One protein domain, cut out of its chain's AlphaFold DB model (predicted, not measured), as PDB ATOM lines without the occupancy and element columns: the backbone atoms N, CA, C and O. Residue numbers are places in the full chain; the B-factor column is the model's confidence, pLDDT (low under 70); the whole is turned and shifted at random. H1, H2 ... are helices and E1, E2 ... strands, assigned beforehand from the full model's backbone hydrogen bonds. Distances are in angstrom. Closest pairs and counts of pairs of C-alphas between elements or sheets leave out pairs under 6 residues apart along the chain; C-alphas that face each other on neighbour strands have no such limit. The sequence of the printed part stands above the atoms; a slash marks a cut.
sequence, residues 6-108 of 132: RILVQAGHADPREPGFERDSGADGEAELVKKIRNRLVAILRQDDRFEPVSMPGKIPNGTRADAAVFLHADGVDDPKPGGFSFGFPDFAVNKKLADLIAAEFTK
ATOM      1  N   ARG A   6     154.656 168.212 188.884       96.50
ATOM      2  CA  ARG A   6     155.813 167.567 189.503       96.50
ATOM      3  C   ARG A   6     156.788 168.634 189.982       96.50
ATOM      4  O   ARG A   6     157.401 169.319 189.163       96.50
ATOM      5  N   ILE A   7     156.929 168.773 191.297       96.56
ATOM      6  CA  ILE A   7     157.785 169.790 191.920       96.56
ATOM      7  C   ILE A   7     159.012 169.111 192.509       96.56
ATOM      8  O   ILE A   7     158.929 168.430 193.530       96.56
ATOM      9  N   LEU A   8     160.162 169.286 191.871       96.00
ATOM     10  CA  LEU A   8     161.424 168.753 192.363       96.00
ATOM     11  C   LEU A   8     161.976 169.654 193.466       96.00
ATOM     12  O   LEU A   8     162.089 170.863 193.280       96.00
ATOM     13  N   VAL A   9     162.351 169.065 194.599       94.94
ATOM     14  CA  VAL A   9     163.047 169.773 195.678       94.94
ATOM     15  C   VAL A   9     164.356 169.050 195.961       94.94
ATOM     16  O   VAL A   9     164.359 167.924 196.471       94.94
ATOM     17  N   GLN A  10     165.465 169.689 195.607       92.25
ATOM     18  CA  GLN A  10     166.810 169.171 195.805       92.25
ATOM     19  C   GLN A  10     167.448 169.890 196.993       92.25
ATOM     20  O   GLN A  10     167.434 171.114 197.089       92.25
ATOM     21  N   ALA A  11     167.962 169.095 197.925       84.62
ATOM     22  CA  ALA A  11     168.916 169.576 198.907       84.62
ATOM     23  C   ALA A  11     170.298 169.472 198.256       84.62
ATOM     24  O   ALA A  11     170.659 168.370 197.827       84.62
ATOM     25  N   GLY A  12     171.016 170.594 198.140       65.94
ATOM     26  CA  GLY A  12     172.425 170.593 197.747       65.94
ATOM     27  C   GLY A  12     173.269 169.729 198.691       65.94
ATOM     28  O   GLY A  12     172.800 169.355 199.767       65.94
ATOM     29  N   HIS A  13     174.504 169.426 198.280       64.75
ATOM     30  CA  HIS A  13     175.490 168.638 199.031       64.75
ATOM     31  C   HIS A  13     175.124 167.148 199.163       64.75
ATOM     32  O   HIS A  13     174.115 166.747 199.750       64.75
ATOM     33  N   ALA A  14     175.943 166.286 198.556       53.09
ATOM     34  CA  ALA A  14     175.827 164.835 198.676       53.09
ATOM     35  C   ALA A  14     176.989 164.282 199.506       53.09
ATOM     36  O   ALA A  14     178.126 164.236 199.043       53.09
ATOM     37  N   ASP A  15     176.688 163.803 200.708       46.72
ATOM     38  CA  ASP A  15     177.594 162.964 201.497       46.72
ATOM     39  C   ASP A  15     177.937 161.685 200.689       46.72
ATOM     40  O   ASP A  15     177.006 161.063 200.150       46.72
ATOM     41  N   PRO A  16     179.217 161.289 200.493       47.97
ATOM     42  CA  PRO A  16     180.465 161.810 201.080       47.97
ATOM     43  C   PRO A  16     181.295 162.724 200.166       47.97
ATOM     44  O   PRO A  16     182.473 162.945 200.424       47.97
ATOM     45  N   ARG A  17     180.744 163.205 199.049       45.72
ATOM     46  CA  ARG A  17     181.522 163.936 198.030       45.72
ATOM     47  C   ARG A  17     181.531 165.447 198.214       45.72
ATOM     48  O   ARG A  17     182.415 166.096 197.677       45.72
ATOM     49  N   GLU A  18     180.560 165.998 198.933       47.53
ATOM     50  CA  GLU A  18     180.432 167.442 199.156       47.53
ATOM     51  C   GLU A  18     179.967 167.699 200.598       47.53
ATOM     52  O   GLU A  18     178.846 168.159 200.793       47.53
ATOM     53  N   PRO A  19     180.765 167.368 201.632       45.16
ATOM     54  CA  PRO A  19     180.356 167.491 203.036       45.16
ATOM     55  C   PRO A  19     180.141 168.941 203.514       45.16
ATOM     56  O   PRO A  19     179.882 169.154 204.693       45.16
ATOM     57  N   GLY A  20     180.252 169.940 202.631       47.84
ATOM     58  CA  GLY A  20     180.229 171.353 203.011       47.84
ATOM     59  C   GLY A  20     181.488 171.780 203.762       47.84
ATOM     60  O   GLY A  20     181.468 172.792 204.445       47.84
ATOM     61  N   PHE A  21     182.573 171.000 203.670       44.22
ATOM     62  CA  PHE A  21     183.769 171.178 204.495       44.22
ATOM     63  C   PHE A  21     185.069 171.079 203.695       44.22
ATOM     64  O   PHE A  21     186.002 170.376 204.061       44.22
ATOM     65  N   GLU A  22     185.153 171.805 202.589       42.88
ATOM     66  CA  GLU A  22     186.421 172.116 201.930       42.88
ATOM     67  C   GLU A  22     186.252 173.510 201.344       42.88
ATOM     68  O   GLU A  22     185.409 173.626 200.463       42.88
ATOM     69  N   ARG A  23     186.962 174.507 201.904       44.59
ATOM     70  CA  ARG A  23     187.204 175.940 201.556       44.59
ATOM     71  C   ARG A  23     186.373 176.689 200.484       44.59
ATOM     72  O   ARG A  23     186.329 177.908 200.553       44.59
ATOM     73  N   ASP A  24     185.709 176.009 199.559       48.50
ATOM     74  CA  ASP A  24     184.897 176.500 198.446       48.50
ATOM     75  C   ASP A  24     183.526 175.780 198.282       48.50
ATOM     76  O   ASP A  24     182.831 176.024 197.294       48.50
ATOM     77  N   SER A  25     183.125 174.863 199.182       51.53
ATOM     78  CA  SER A  25     182.060 173.871 198.898       51.53
ATOM     79  C   SER A  25     180.884 173.764 199.884       51.53
ATOM     80  O   SER A  25     180.129 172.804 199.773       51.53
ATOM     81  N   GLY A  26     180.673 174.712 200.799       54.84
ATOM     82  CA  GLY A  26     179.442 174.813 201.607       54.84
ATOM     83  C   GLY A  26     179.663 175.439 202.985       54.84
ATOM     84  O   GLY A  26     180.806 175.613 203.403       54.84
ATOM     85  N   ALA A  27     178.582 175.825 203.665       61.97
ATOM     86  CA  ALA A  27     178.629 176.360 205.029       61.97
ATOM     87  C   ALA A  27     178.502 175.251 206.093       61.97
ATOM     88  O   ALA A  27     177.827 174.242 205.872       61.97
ATOM     89  N   ASP A  28     179.075 175.463 207.282       64.69
ATOM     90  CA  ASP A  28     178.931 174.541 208.416       64.69
ATOM     91  C   ASP A  28     177.451 174.228 208.701       64.69
ATOM     92  O   ASP A  28     176.630 175.118 208.937       64.69
ATOM     93  N   GLY A  29     177.092 172.941 208.667       72.69
ATOM     94  CA  GLY A  29     175.716 172.472 208.885       72.69
ATOM     95  C   GLY A  29     174.745 172.718 207.719       72.69
ATOM     96  O   GLY A  29     173.555 172.402 207.846       72.69
ATOM     97  N   GLU A  30     175.213 173.233 206.573       75.81
ATOM     98  CA  GLU A  30     174.385 173.491 205.386       75.81
ATOM     99  C   GLU A  30     173.648 172.230 204.942       75.81
ATOM    100  O   GLU A  30     172.424 172.257 204.824       75.81
ATOM    101  N   ALA A  31     174.359 171.114 204.754       77.62
ATOM    102  CA  ALA A  31     173.783 169.863 204.254       77.62
ATOM    103  C   ALA A  31     172.598 169.379 205.112       77.62
ATOM    104  O   ALA A  31     171.560 168.935 204.608       77.62
ATOM    105  N   GLU A  32     172.717 169.497 206.432       82.19
ATOM    106  CA  GLU A  32     171.682 169.094 207.383       82.19
ATOM    107  C   GLU A  32     170.515 170.080 207.385       82.19
ATOM    108  O   GLU A  32     169.350 169.663 207.427       82.19
ATOM    109  N   LEU A  33     170.813 171.378 207.294       84.56
ATOM    110  CA  LEU A  33     169.822 172.438 207.179       84.56
ATOM    111  C   LEU A  33     168.999 172.288 205.893       84.56
ATOM    112  O   LEU A  33     167.769 172.189 205.966       84.56
ATOM    113  N   VAL A  34     169.638 172.187 204.725       87.88
ATOM    114  CA  VAL A  34     168.936 172.064 203.438       87.88
ATOM    115  C   VAL A  34     168.149 170.758 203.347       87.88
ATOM    116  O   VAL A  34     167.037 170.745 202.814       87.88
ATOM    117  N   LYS A  35     168.634 169.668 203.959       88.25
ATOM    118  CA  LYS A  35     167.888 168.406 204.086       88.25
ATOM    119  C   LYS A  35     166.629 168.568 204.940       88.25
ATOM    120  O   LYS A  35     165.567 168.071 204.550       88.25
ATOM    121  N   LYS A  36     166.714 169.269 206.079       90.06
ATOM    122  CA  LYS A  36     165.553 169.579 206.935       90.06
ATOM    123  C   LYS A  36     164.538 170.451 206.193       90.06
ATOM    124  O   LYS A  36     163.352 170.109 206.180       90.06
ATOM    125  N   ILE A  37     164.995 171.509 205.518       91.38
ATOM    126  CA  ILE A  37     164.141 172.403 204.718       91.38
ATOM    127  C   ILE A  37     163.455 171.622 203.593       91.38
ATOM    128  O   ILE A  37     162.231 171.685 203.475       91.38
ATOM    129  N   ARG A  38     164.201 170.819 202.820       94.12
ATOM    130  CA  ARG A  38     163.649 169.968 201.753       94.12
ATOM    131  C   ARG A  38     162.539 169.072 202.281       94.12
ATOM    132  O   ARG A  38     161.447 169.051 201.721       94.12
ATOM    133  N   ASN A  39     162.811 168.328 203.354       94.31
ATOM    134  CA  ASN A  39     161.844 167.393 203.920       94.31
ATOM    135  C   ASN A  39     160.573 168.121 204.381       94.31
ATOM    136  O   ASN A  39     159.465 167.632 204.148       94.31
ATOM    137  N   ARG A  40     160.722 169.307 204.986       95.88
ATOM    138  CA  ARG A  40     159.584 170.126 205.410       95.88
ATOM    139  C   ARG A  40     158.781 170.653 204.221       95.88
ATOM    140  O   ARG A  40     157.558 170.540 204.239       95.88
ATOM    141  N   LEU A  41     159.443 171.173 203.189       94.81
ATOM    142  CA  LEU A  41     158.786 171.670 201.979       94.81
ATOM    143  C   LEU A  41     158.038 170.551 201.246       94.81
ATOM    144  O   LEU A  41     156.880 170.723 200.880       94.81
ATOM    145  N   VAL A  42     158.650 169.373 201.106       96.19
ATOM    146  CA  VAL A  42     157.997 168.187 200.529       96.19
ATOM    147  C   VAL A  42     156.757 167.796 201.333       96.19
ATOM    148  O   VAL A  42     155.724 167.501 200.739       96.19
ATOM    149  N   ALA A  43     156.828 167.810 202.668       96.62
ATOM    150  CA  ALA A  43     155.677 167.496 203.512       96.62
ATOM    151  C   ALA A  43     154.516 168.487 203.311       96.62
ATOM    152  O   ALA A  43     153.373 168.050 203.233       96.62
ATOM    153  N   ILE A  44     154.809 169.784 203.173       96.50
ATOM    154  CA  ILE A  44     153.804 170.823 202.888       96.50
ATOM    155  C   ILE A  44     153.209 170.627 201.487       96.50
ATOM    156  O   ILE A  44     151.994 170.601 201.337       96.50
ATOM    157  N   LEU A  45     154.042 170.411 200.464       96.06
ATOM    158  CA  LEU A  45     153.579 170.201 199.086       96.06
ATOM    159  C   LEU A  45     152.679 168.967 198.942       96.06
ATOM    160  O   LEU A  45     151.769 168.975 198.123       96.06
ATOM    161  N   ARG A  46     152.898 167.913 199.740       96.38
ATOM    162  CA  ARG A  46     152.038 166.715 199.743       96.38
ATOM    163  C   ARG A  46     150.617 166.981 200.237       96.38
ATOM    164  O   ARG A  46     149.737 166.180 199.940       96.38
ATOM    165  N   GLN A  47     150.404 168.050 201.003       96.56
ATOM    166  CA  GLN A  47     149.083 168.433 201.506       96.56
ATOM    167  C   GLN A  47     148.246 169.159 200.444       96.56
ATOM    168  O   GLN A  47     147.052 169.353 200.644       96.56
ATOM    169  N   ASP A  48     148.857 169.540 199.322       95.19
ATOM    170  CA  ASP A  48     148.215 170.245 198.221       95.19
ATOM    171  C   ASP A  48     147.958 169.277 197.057       95.19
ATOM    172  O   ASP A  48     148.866 168.617 196.539       95.19
ATOM    173  N   ASP A  49     146.703 169.164 196.632       94.88
ATOM    174  CA  ASP A  49     146.292 168.229 195.587       94.88
ATOM    175  C   ASP A  49     146.766 168.633 194.184       94.88
ATOM    176  O   ASP A  49     146.755 167.796 193.277       94.88
ATOM    177  N   ARG A  50     147.274 169.858 194.011       95.44
ATOM    178  CA  ARG A  50     147.837 170.360 192.749       95.44
ATOM    179  C   ARG A  50     149.254 169.856 192.491       95.44
ATOM    180  O   ARG A  50     149.714 169.925 191.346       95.44
ATOM    181  N   PHE A  51     149.955 169.369 193.517       96.50
ATOM    182  CA  PHE A  51     151.390 169.091 193.448       96.50
ATOM    183  C   PHE A  51     151.744 167.623 193.696       96.50
ATOM    184  O   PHE A  51     151.160 166.920 194.520       96.50
ATOM    185  N   GLU A  52     152.764 167.169 192.976       96.81
ATOM    186  CA  GLU A  52     153.452 165.902 193.186       96.81
ATOM    187  C   GLU A  52     154.921 166.209 193.523       96.81
ATOM    188  O   GLU A  52     155.733 166.444 192.623       96.81
ATOM    189  N   PRO A  53     155.290 166.285 194.812       96.38
ATOM    190  CA  PRO A  53     156.649 166.638 195.186       96.38
ATOM    191  C   PRO A  53     157.616 165.470 194.976       96.38
ATOM    192  O   PRO A  53     157.387 164.350 195.436       96.38
ATOM    193  N   VAL A  54     158.750 165.770 194.351       95.44
ATOM    194  CA  VAL A  54     159.841 164.842 194.064       95.44
ATOM    195  C   VAL A  54     161.058 165.256 194.891       95.44
ATOM    196  O   VAL A  54     161.770 166.202 194.562       95.44
ATOM    197  N   SER A  55     161.291 164.553 195.999       93.12
ATOM    198  CA  SER A  55     162.475 164.768 196.837       93.12
ATOM    199  C   SER A  55     163.720 164.233 196.133       93.12
ATOM    200  O   SER A  55     163.761 163.050 195.802       93.12
ATOM    201  N   MET A  56     164.748 165.067 195.975       89.88
ATOM    202  CA  MET A  56     166.012 164.678 195.346       89.88
ATOM    203  C   MET A  56     167.217 164.847 196.289       89.88
ATOM    204  O   MET A  56     167.216 165.735 197.156       89.88
ATOM    205  N   PRO A  57     168.236 163.975 196.167       81.12
ATOM    206  CA  PRO A  57     169.542 164.178 196.791       81.12
ATOM    207  C   PRO A  57     170.373 165.195 195.986       81.12
ATOM    208  O   PRO A  57     169.935 165.644 194.926       81.12
ATOM    209  N   GLY A  58     171.585 165.518 196.457       75.44
ATOM    210  CA  GLY A  58     172.485 166.461 195.780       75.44
ATOM    211  C   GLY A  58     172.731 166.112 194.304       75.44
ATOM    212  O   GLY A  58     172.592 166.970 193.436       75.44
ATOM    213  N   LYS A  59     172.972 164.830 193.987       81.19
ATOM    214  CA  LYS A  59     173.065 164.349 192.599       81.19
ATOM    215  C   LYS A  59     171.698 163.932 192.053       81.19
ATOM    216  O   LYS A  59     171.148 162.910 192.458       81.19
ATOM    217  N   ILE A  60     171.198 164.661 191.061       83.81
ATOM    218  CA  ILE A  60     169.947 164.321 190.371       83.81
ATOM    219  C   ILE A  60     170.215 163.225 189.319       83.81
ATOM    220  O   ILE A  60     171.128 163.381 188.505       83.81
ATOM    221  N   PRO A  61     169.445 162.119 189.298       85.06
ATOM    222  CA  PRO A  61     169.561 161.098 188.260       85.06
ATOM    223  C   PRO A  61     169.271 161.645 186.858       85.06
ATOM    224  O   PRO A  61     168.333 162.428 186.663       85.06
ATOM    225  N   ASN A  62     170.031 161.181 185.865       85.81
ATOM    226  CA  ASN A  62     169.804 161.535 184.464       85.81
ATOM    227  C   ASN A  62     168.380 161.164 184.028       85.81
ATOM    228  O   ASN A  62     167.844 160.130 184.419       85.81
ATOM    229  N   GLY A  63     167.764 162.020 183.210       88.94
ATOM    230  CA  GLY A  63     166.397 161.813 182.723       88.94
ATOM    231  C   GLY A  63     165.294 162.186 183.720       88.94
ATOM    232  O   GLY A  63     164.116 162.044 183.390       88.94
ATOM    233  N   THR A  64     165.637 162.703 184.905       90.56
ATOM    234  CA  THR A  64     164.648 163.268 185.834       90.56
ATOM    235  C   THR A  64     163.888 164.419 185.168       90.56
ATOM    236  O   THR A  64     164.488 165.322 184.592       90.56
ATOM    237  N   ARG A  65     162.552 164.394 185.260       92.38
ATOM    238  CA  ARG A  65     161.652 165.425 184.717       92.38
ATOM    239  C   ARG A  65     160.824 166.051 185.835       92.38
ATOM    240  O   ARG A  65     160.360 165.332 186.720       92.38
ATOM    241  N   ALA A  66     160.608 167.359 185.753       94.25
ATOM    242  CA  ALA A  66     159.773 168.128 186.670       94.25
ATOM    243  C   ALA A  66     159.144 169.327 185.938       94.25
ATOM    244  O   ALA A  66     159.700 169.792 184.944       94.25
ATOM    245  N   ASP A  67     158.006 169.822 186.431       94.88
ATOM    246  CA  ASP A  67     157.381 171.070 185.964       94.88
ATOM    247  C   ASP A  67     158.062 172.301 186.586       94.88
ATOM    248  O   ASP A  67     158.120 173.365 185.974       94.88
ATOM    249  N   ALA A  68     158.582 172.152 187.808       94.06
ATOM    250  CA  ALA A  68     159.403 173.142 188.493       94.06
ATOM    251  C   ALA A  68     160.439 172.443 189.380       94.06
ATOM    252  O   ALA A  68     160.209 171.331 189.862       94.06
ATOM    253  N   ALA A  69     161.567 173.107 189.616       93.25
ATOM    254  CA  ALA A  69     162.632 172.609 190.474       93.25
ATOM    255  C   ALA A  69     163.119 173.709 191.422       93.25
ATOM    256  O   ALA A  69     163.344 174.842 191.000       93.25
ATOM    257  N   VAL A  70     163.283 173.355 192.694       92.62
ATOM    258  CA  VAL A  70     163.845 174.203 193.747       92.62
ATOM    259  C   VAL A  70     165.127 173.546 194.246       92.62
ATOM    260  O   VAL A  70     165.099 172.405 194.711       92.62
ATOM    261  N   PHE A  71     166.234 174.275 194.142       91.38
ATOM    262  CA  PHE A  71     167.568 173.854 194.568       91.38
ATOM    263  C   PHE A  71     167.923 174.642 195.827       91.38
ATOM    264  O   PHE A  71     167.949 175.873 195.798       91.38
ATOM    265  N   LEU A  72     168.093 173.942 196.945       89.75
ATOM    266  CA  LEU A  72     168.282 174.551 198.259       89.75
ATOM    267  C   LEU A  72     169.766 174.595 198.614       89.75
ATOM    268  O   LEU A  72     170.422 173.553 198.616       89.75
ATOM    269  N   HIS A  73     170.227 175.791 198.971       85.19
ATOM    270  CA  HIS A  73     171.586 176.102 199.410       85.19
ATOM    271  C   HIS A  73     171.539 177.083 200.588       85.19
ATOM    272  O   HIS A  73     170.553 177.817 200.743       85.19
ATOM    273  N   ALA A  74     172.591 177.099 201.397       79.88
ATOM    274  CA  ALA A  74     172.840 178.101 202.422       79.88
ATOM    275  C   ALA A  74     174.231 178.707 202.204       79.88
ATOM    276  O   ALA A  74     175.228 178.002 202.202       79.88
ATOM    277  N   ASP A  75     174.301 180.026 202.038       72.88
ATOM    278  CA  ASP A  75     175.588 180.705 201.888       72.88
ATOM    279  C   ASP A  75     176.290 180.844 203.246       72.88
ATOM    280  O   ASP A  75     175.682 181.288 204.224       72.88
ATOM    281  N   GLY A  76     177.588 180.541 203.279       65.69
ATOM    282  CA  GLY A  76     178.480 180.832 204.402       65.69
ATOM    283  C   GLY A  76     179.259 182.126 204.172       65.69
ATOM    284  O   GLY A  76     179.686 182.416 203.055       65.69
ATOM    285  N   VAL A  77     179.445 182.914 205.229       63.97
ATOM    286  CA  VAL A  77     180.326 184.090 205.256       63.97
ATOM    287  C   VAL A  77     181.065 184.118 206.594       63.97
ATOM    288  O   VAL A  77     180.472 183.791 207.620       63.97
ATOM    289  N   ASP A  78     182.338 184.519 206.593       60.69
ATOM    290  CA  ASP A  78     183.156 184.599 207.819       60.69
ATOM    291  C   ASP A  78     182.701 185.729 208.768       60.69
ATOM    292  O   ASP A  78     182.948 185.688 209.972       60.69
ATOM    293  N   ASP A  79     182.026 186.753 208.235       59.03
ATOM    294  CA  ASP A  79     181.392 187.817 209.020       59.03
ATOM    295  C   ASP A  79     179.962 187.380 209.401       59.03
ATOM    296  O   ASP A  79     179.196 187.043 208.506       59.03
ATOM    297  N   PRO A  80     179.542 187.405 210.679       62.16
ATOM    298  CA  PRO A  80     178.172 187.068 211.081       62.16
ATOM    299  C   PRO A  80     177.127 188.155 210.752       62.16
ATOM    300  O   PRO A  80     175.929 187.931 210.930       62.16
ATOM    301  N   LYS A  81     177.541 189.351 210.311       60.09
ATOM    302  CA  LYS A  81     176.633 190.472 210.001       60.09
ATOM    303  C   LYS A  81     175.794 190.317 208.724       60.09
ATOM    304  O   LYS A  81     174.652 190.788 208.729       60.09
ATOM    305  N   PRO A  82     176.281 189.737 207.610       64.19
ATOM    306  CA  PRO A  82     175.485 189.573 206.403       64.19
ATOM    307  C   PRO A  82     174.413 188.495 206.615       64.19
ATOM    308  O   PRO A  82     174.681 187.302 206.553       64.19
ATOM    309  N   GLY A  83     173.155 188.911 206.767       70.31
ATOM    310  CA  GLY A  83     171.973 188.040 206.702       70.31
ATOM    311  C   GLY A  83     171.242 188.141 205.357       70.31
ATOM    312  O   GLY A  83     171.629 188.924 204.486       70.31
ATOM    313  N   GLY A  84     170.178 187.359 205.172       81.19
ATOM    314  CA  GLY A  84     169.246 187.511 204.048       81.19
ATOM    315  C   GLY A  84     169.167 186.322 203.092       81.19
ATOM    316  O   GLY A  84     169.713 185.257 203.354       81.19
ATOM    317  N   PHE A  85     168.458 186.513 201.978       84.56
ATOM    318  CA  PHE A  85     168.223 185.476 200.967       84.56
ATOM    319  C   PHE A  85     168.470 185.996 199.548       84.56
ATOM    320  O   PHE A  85     168.361 187.198 199.281       84.56
ATOM    321  N   SER A  86     168.750 185.082 198.622       85.31
ATOM    322  CA  SER A  86     168.816 185.357 197.186       85.31
ATOM    323  C   SER A  86     168.216 184.193 196.389       85.31
ATOM    324  O   SER A  86     168.072 183.090 196.910       85.31
ATOM    325  N   PHE A  87     167.836 184.444 195.134       87.62
ATOM    326  CA  PHE A  87     167.315 183.420 194.227       87.62
ATOM    327  C   PHE A  87     168.060 183.490 192.897       87.62
ATOM    328  O   PHE A  87     167.902 184.453 192.145       87.62
ATOM    329  N   GLY A  88     168.867 182.468 192.616       86.06
ATOM    330  CA  GLY A  88     169.454 182.244 191.298       86.06
ATOM    331  C   GLY A  88     168.487 181.480 190.394       86.06
ATOM    332  O   GLY A  88     167.732 180.627 190.857       86.06
ATOM    333  N   PHE A  89     168.503 181.776 189.098       90.00
ATOM    334  CA  PHE A  89     167.698 181.060 188.112       90.00
ATOM    335  C   PHE A  89     168.371 181.068 186.730       90.00
ATOM    336  O   PHE A  89     169.091 182.016 186.411       90.00
ATOM    337  N   PRO A  90     168.141 180.044 185.885       85.31
ATOM    338  CA  PRO A  90     168.561 180.074 184.484       85.31
ATOM    339  C   PRO A  90     167.814 181.166 183.711       85.31
ATOM    340  O   PRO A  90     166.641 181.406 184.004       85.31
ATOM    341  N   ASP A  91     168.460 181.766 182.706       90.56
ATOM    342  CA  ASP A  91     167.988 182.954 181.973       90.56
ATOM    343  C   ASP A  91     166.778 182.681 181.053       90.56
ATOM    344  O   ASP A  91     166.858 182.667 179.828       90.56
ATOM    345  N   PHE A  92     165.629 182.423 181.678       89.75
ATOM    346  CA  PHE A  92     164.327 182.281 181.042       89.75
ATOM    347  C   PHE A  92     163.286 183.053 181.852       89.75
ATOM    348  O   PHE A  92     163.220 182.942 183.081       89.75
ATOM    349  N   ALA A  93     162.407 183.788 181.166       90.56
ATOM    350  CA  ALA A  93     161.411 184.653 181.803       90.56
ATOM    351  C   ALA A  93     160.494 183.910 182.794       90.56
ATOM    352  O   ALA A  93     160.131 184.453 183.837       90.56
ATOM    353  N   VAL A  94     160.151 182.651 182.501       90.38
ATOM    354  CA  VAL A  94     159.337 181.812 183.394       90.38
ATOM    355  C   VAL A  94     160.049 181.510 184.716       90.38
ATOM    356  O   VAL A  94     159.420 181.570 185.773       90.38
ATOM    357  N   ASN A  95     161.364 181.282 184.684       91.31
ATOM    358  CA  ASN A  95     162.152 181.014 185.886       91.31
ATOM    359  C   ASN A  95     162.309 182.283 186.724       91.31
ATOM    360  O   ASN A  95     162.148 182.233 187.941       91.31
ATOM    361  N   LYS A  96     162.529 183.432 186.069       92.56
ATOM    362  CA  LYS A  96     162.531 184.737 186.739       92.56
ATOM    363  C   LYS A  96     161.202 184.998 187.447       92.56
ATOM    364  O   LYS A  96     161.196 185.383 188.610       92.56
ATOM    365  N   LYS A  97     160.074 184.751 186.767       93.94
ATOM    366  CA  LYS A  97     158.736 184.918 187.353       93.94
ATOM    367  C   LYS A  97     158.550 184.043 188.592       93.94
ATOM    368  O   LYS A  97     158.039 184.530 189.595       93.94
ATOM    369  N   LEU A  98     158.971 182.777 188.543       92.19
ATOM    370  CA  LEU A  98     158.916 181.891 189.706       92.19
ATOM    371  C   LEU A  98     159.795 182.410 190.855       92.19
ATOM    372  O   LEU A  98     159.322 182.492 191.986       92.19
ATOM    373  N   ALA A  99     161.035 182.811 190.569       92.25
ATOM    374  CA  ALA A  99     161.949 183.363 191.567       92.25
ATOM    375  C   ALA A  99     161.395 184.637 192.227       92.25
ATOM    376  O   ALA A  99     161.472 184.780 193.445       92.25
ATOM    377  N   ASP A 100     160.786 185.535 191.449       92.06
ATOM    378  CA  ASP A 100     160.170 186.758 191.970       92.06
ATOM    379  C   ASP A 100     158.947 186.459 192.855       92.06
ATOM    380  O   ASP A 100     158.777 187.105 193.889       92.06
ATOM    381  N   LEU A 101     158.127 185.459 192.501       93.38
ATOM    382  CA  LEU A 101     156.999 185.021 193.336       93.38
ATOM    383  C   LEU A 101     157.473 184.458 194.680       93.38
ATOM    384  O   LEU A 101     156.918 184.811 195.719       93.38
ATOM    385  N   ILE A 102     158.519 183.626 194.682       91.69
ATOM    386  CA  ILE A 102     159.085 183.088 195.928       91.69
ATOM    387  C   ILE A 102     159.714 184.220 196.753       91.69
ATOM    388  O   ILE A 102     159.490 184.305 197.961       91.69
ATOM    389  N   ALA A 103     160.447 185.135 196.110       90.25
ATOM    390  CA  ALA A 103     161.044 186.287 196.777       90.25
ATOM    391  C   ALA A 103     160.004 187.174 197.465       90.25
ATOM    392  O   ALA A 103     160.243 187.612 198.590       90.25
ATOM    393  N   ALA A 104     158.853 187.400 196.828       90.25
ATOM    394  CA  ALA A 104     157.765 188.179 197.408       90.25
ATOM    395  C   ALA A 104     157.217 187.557 198.705       90.25
ATOM    396  O   ALA A 104     156.863 188.289 199.629       90.25
ATOM    397  N   GLU A 105     157.187 186.227 198.824       90.38
ATOM    398  CA  GLU A 105     156.799 185.561 200.074       90.38
ATOM    399  C   GLU A 105     157.880 185.689 201.152       90.38
ATOM    400  O   GLU A 105     157.572 186.012 202.298       90.38
ATOM    401  N   PHE A 106     159.157 185.533 200.789       86.69
ATOM    402  CA  PHE A 106     160.264 185.686 201.739       86.69
ATOM    403  C   PHE A 106     160.370 187.108 202.298       86.69
ATOM    404  O   PHE A 106     160.651 187.275 203.482       86.69
ATOM    405  N   THR A 107     160.078 188.139 201.495       85.94
ATOM    406  CA  THR A 107     160.082 189.532 201.979       85.94
ATOM    407  C   THR A 107     159.040 189.825 203.057       85.94
ATOM    408  O   THR A 107     159.159 190.833 203.749       85.94
ATOM    409  N   LYS A 108     158.025 188.968 203.223       86.75
ATOM    410  CA  LYS A 108     157.016 189.115 204.283       86.75
ATOM    411  C   LYS A 108     157.513 188.604 205.639       86.75
ATOM    412  O   LYS A 108     156.877 188.881 206.651       86.75
TER     413      LYS A 108
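AT A GLANCE: This is residues 6 to 108 of the 132 residues of the protein "MurNAc-LAA domain-containing protein" of Actinobacteria bacterium (UniProt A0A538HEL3). A small three-stranded parallel sheet has one long helix, H1, packed over one face along its inner strand E1, while a second helix, H2, sits beyond the E3 edge. Two long loops, residues 12 to 29 and 73 to 92, swing out past the ends of E1 and E3, and the second folds back to reach H2. The printed part has 103 residues with two named helices and three named strands, in the order E1, H1, E2, E3, H2; the sheet runs E2, E1, E3. The class is mixed, helices and strands, with 47 residues, under half, in named elements. The whole is compact, with a radius of gyration of the C-alphas of 14.5 A and spans of 40 by 32 by 28 A.

HOW THE PARTS SIT: In the sheet, E1, residues 6 to 11, is the inner strand, and E2, residues 51 to 56, and E3, residues 68 to 72, are the edge strands. E2 and E1 are parallel at 30 degrees, with N 54 and O 7 at 2.8 A and N 9 and O 54 at 2.9 A, within hydrogen-bond range. E1 and E3 are parallel at 13 degrees, with N 70 and O 8 at 2.8 A and N 10 and O 70 at 2.9 A, also within range. H1, residues 30 to 45, is on the sheet at a height of 8.1 A, over E1, and runs along the strands, at 4 degrees to E1 on the local plane. The closest C-alphas of H1 and E1 are those of Val 34 and Ala 11, 5.2 A apart; those of H1 and E2 are Val 42 and Pro 53, at 5.7 A. E1, H1 and E2 form a strand-helix-strand unit, two parallel neighbour strands joined through a helix, with a right-handed crossover. H1 and the sheet make two layers, a helix on one face of a sheet. H2, residues 93 to 106, only grazes the sheet with its residues 95 to 99; it is near E3 and apart from H1. In H1 and H2 every O i to N i+4 pair is within hydrogen-bond range.

IN THESE COORDINATES: E1 begins at C-alpha 6, (155.813, 167.567, 189.503), and measures 16.3 A from first to last C-alpha. H1 begins at C-alpha 30, (174.385, 173.491, 205.386), and measures 22.0 A. E2 measures 15.4 A and E3 13.3 A. H2 measures 20.0 A and ends at C-alpha 106, (160.264, 185.686, 201.739).

THE WHOLE: The two C-alphas farthest apart are those of Asp 49 and Asp 79, at 42.4 A. The printed part has no cut. The links E1 to H1, E2 to E3 and E3 to H2 are long, with 18, 11 and 20 residues; the link H1 to E2 is tight. The mean pLDDT of the printed part is 81.5, and residues 12 to 28 and 76 to 82 are under 70.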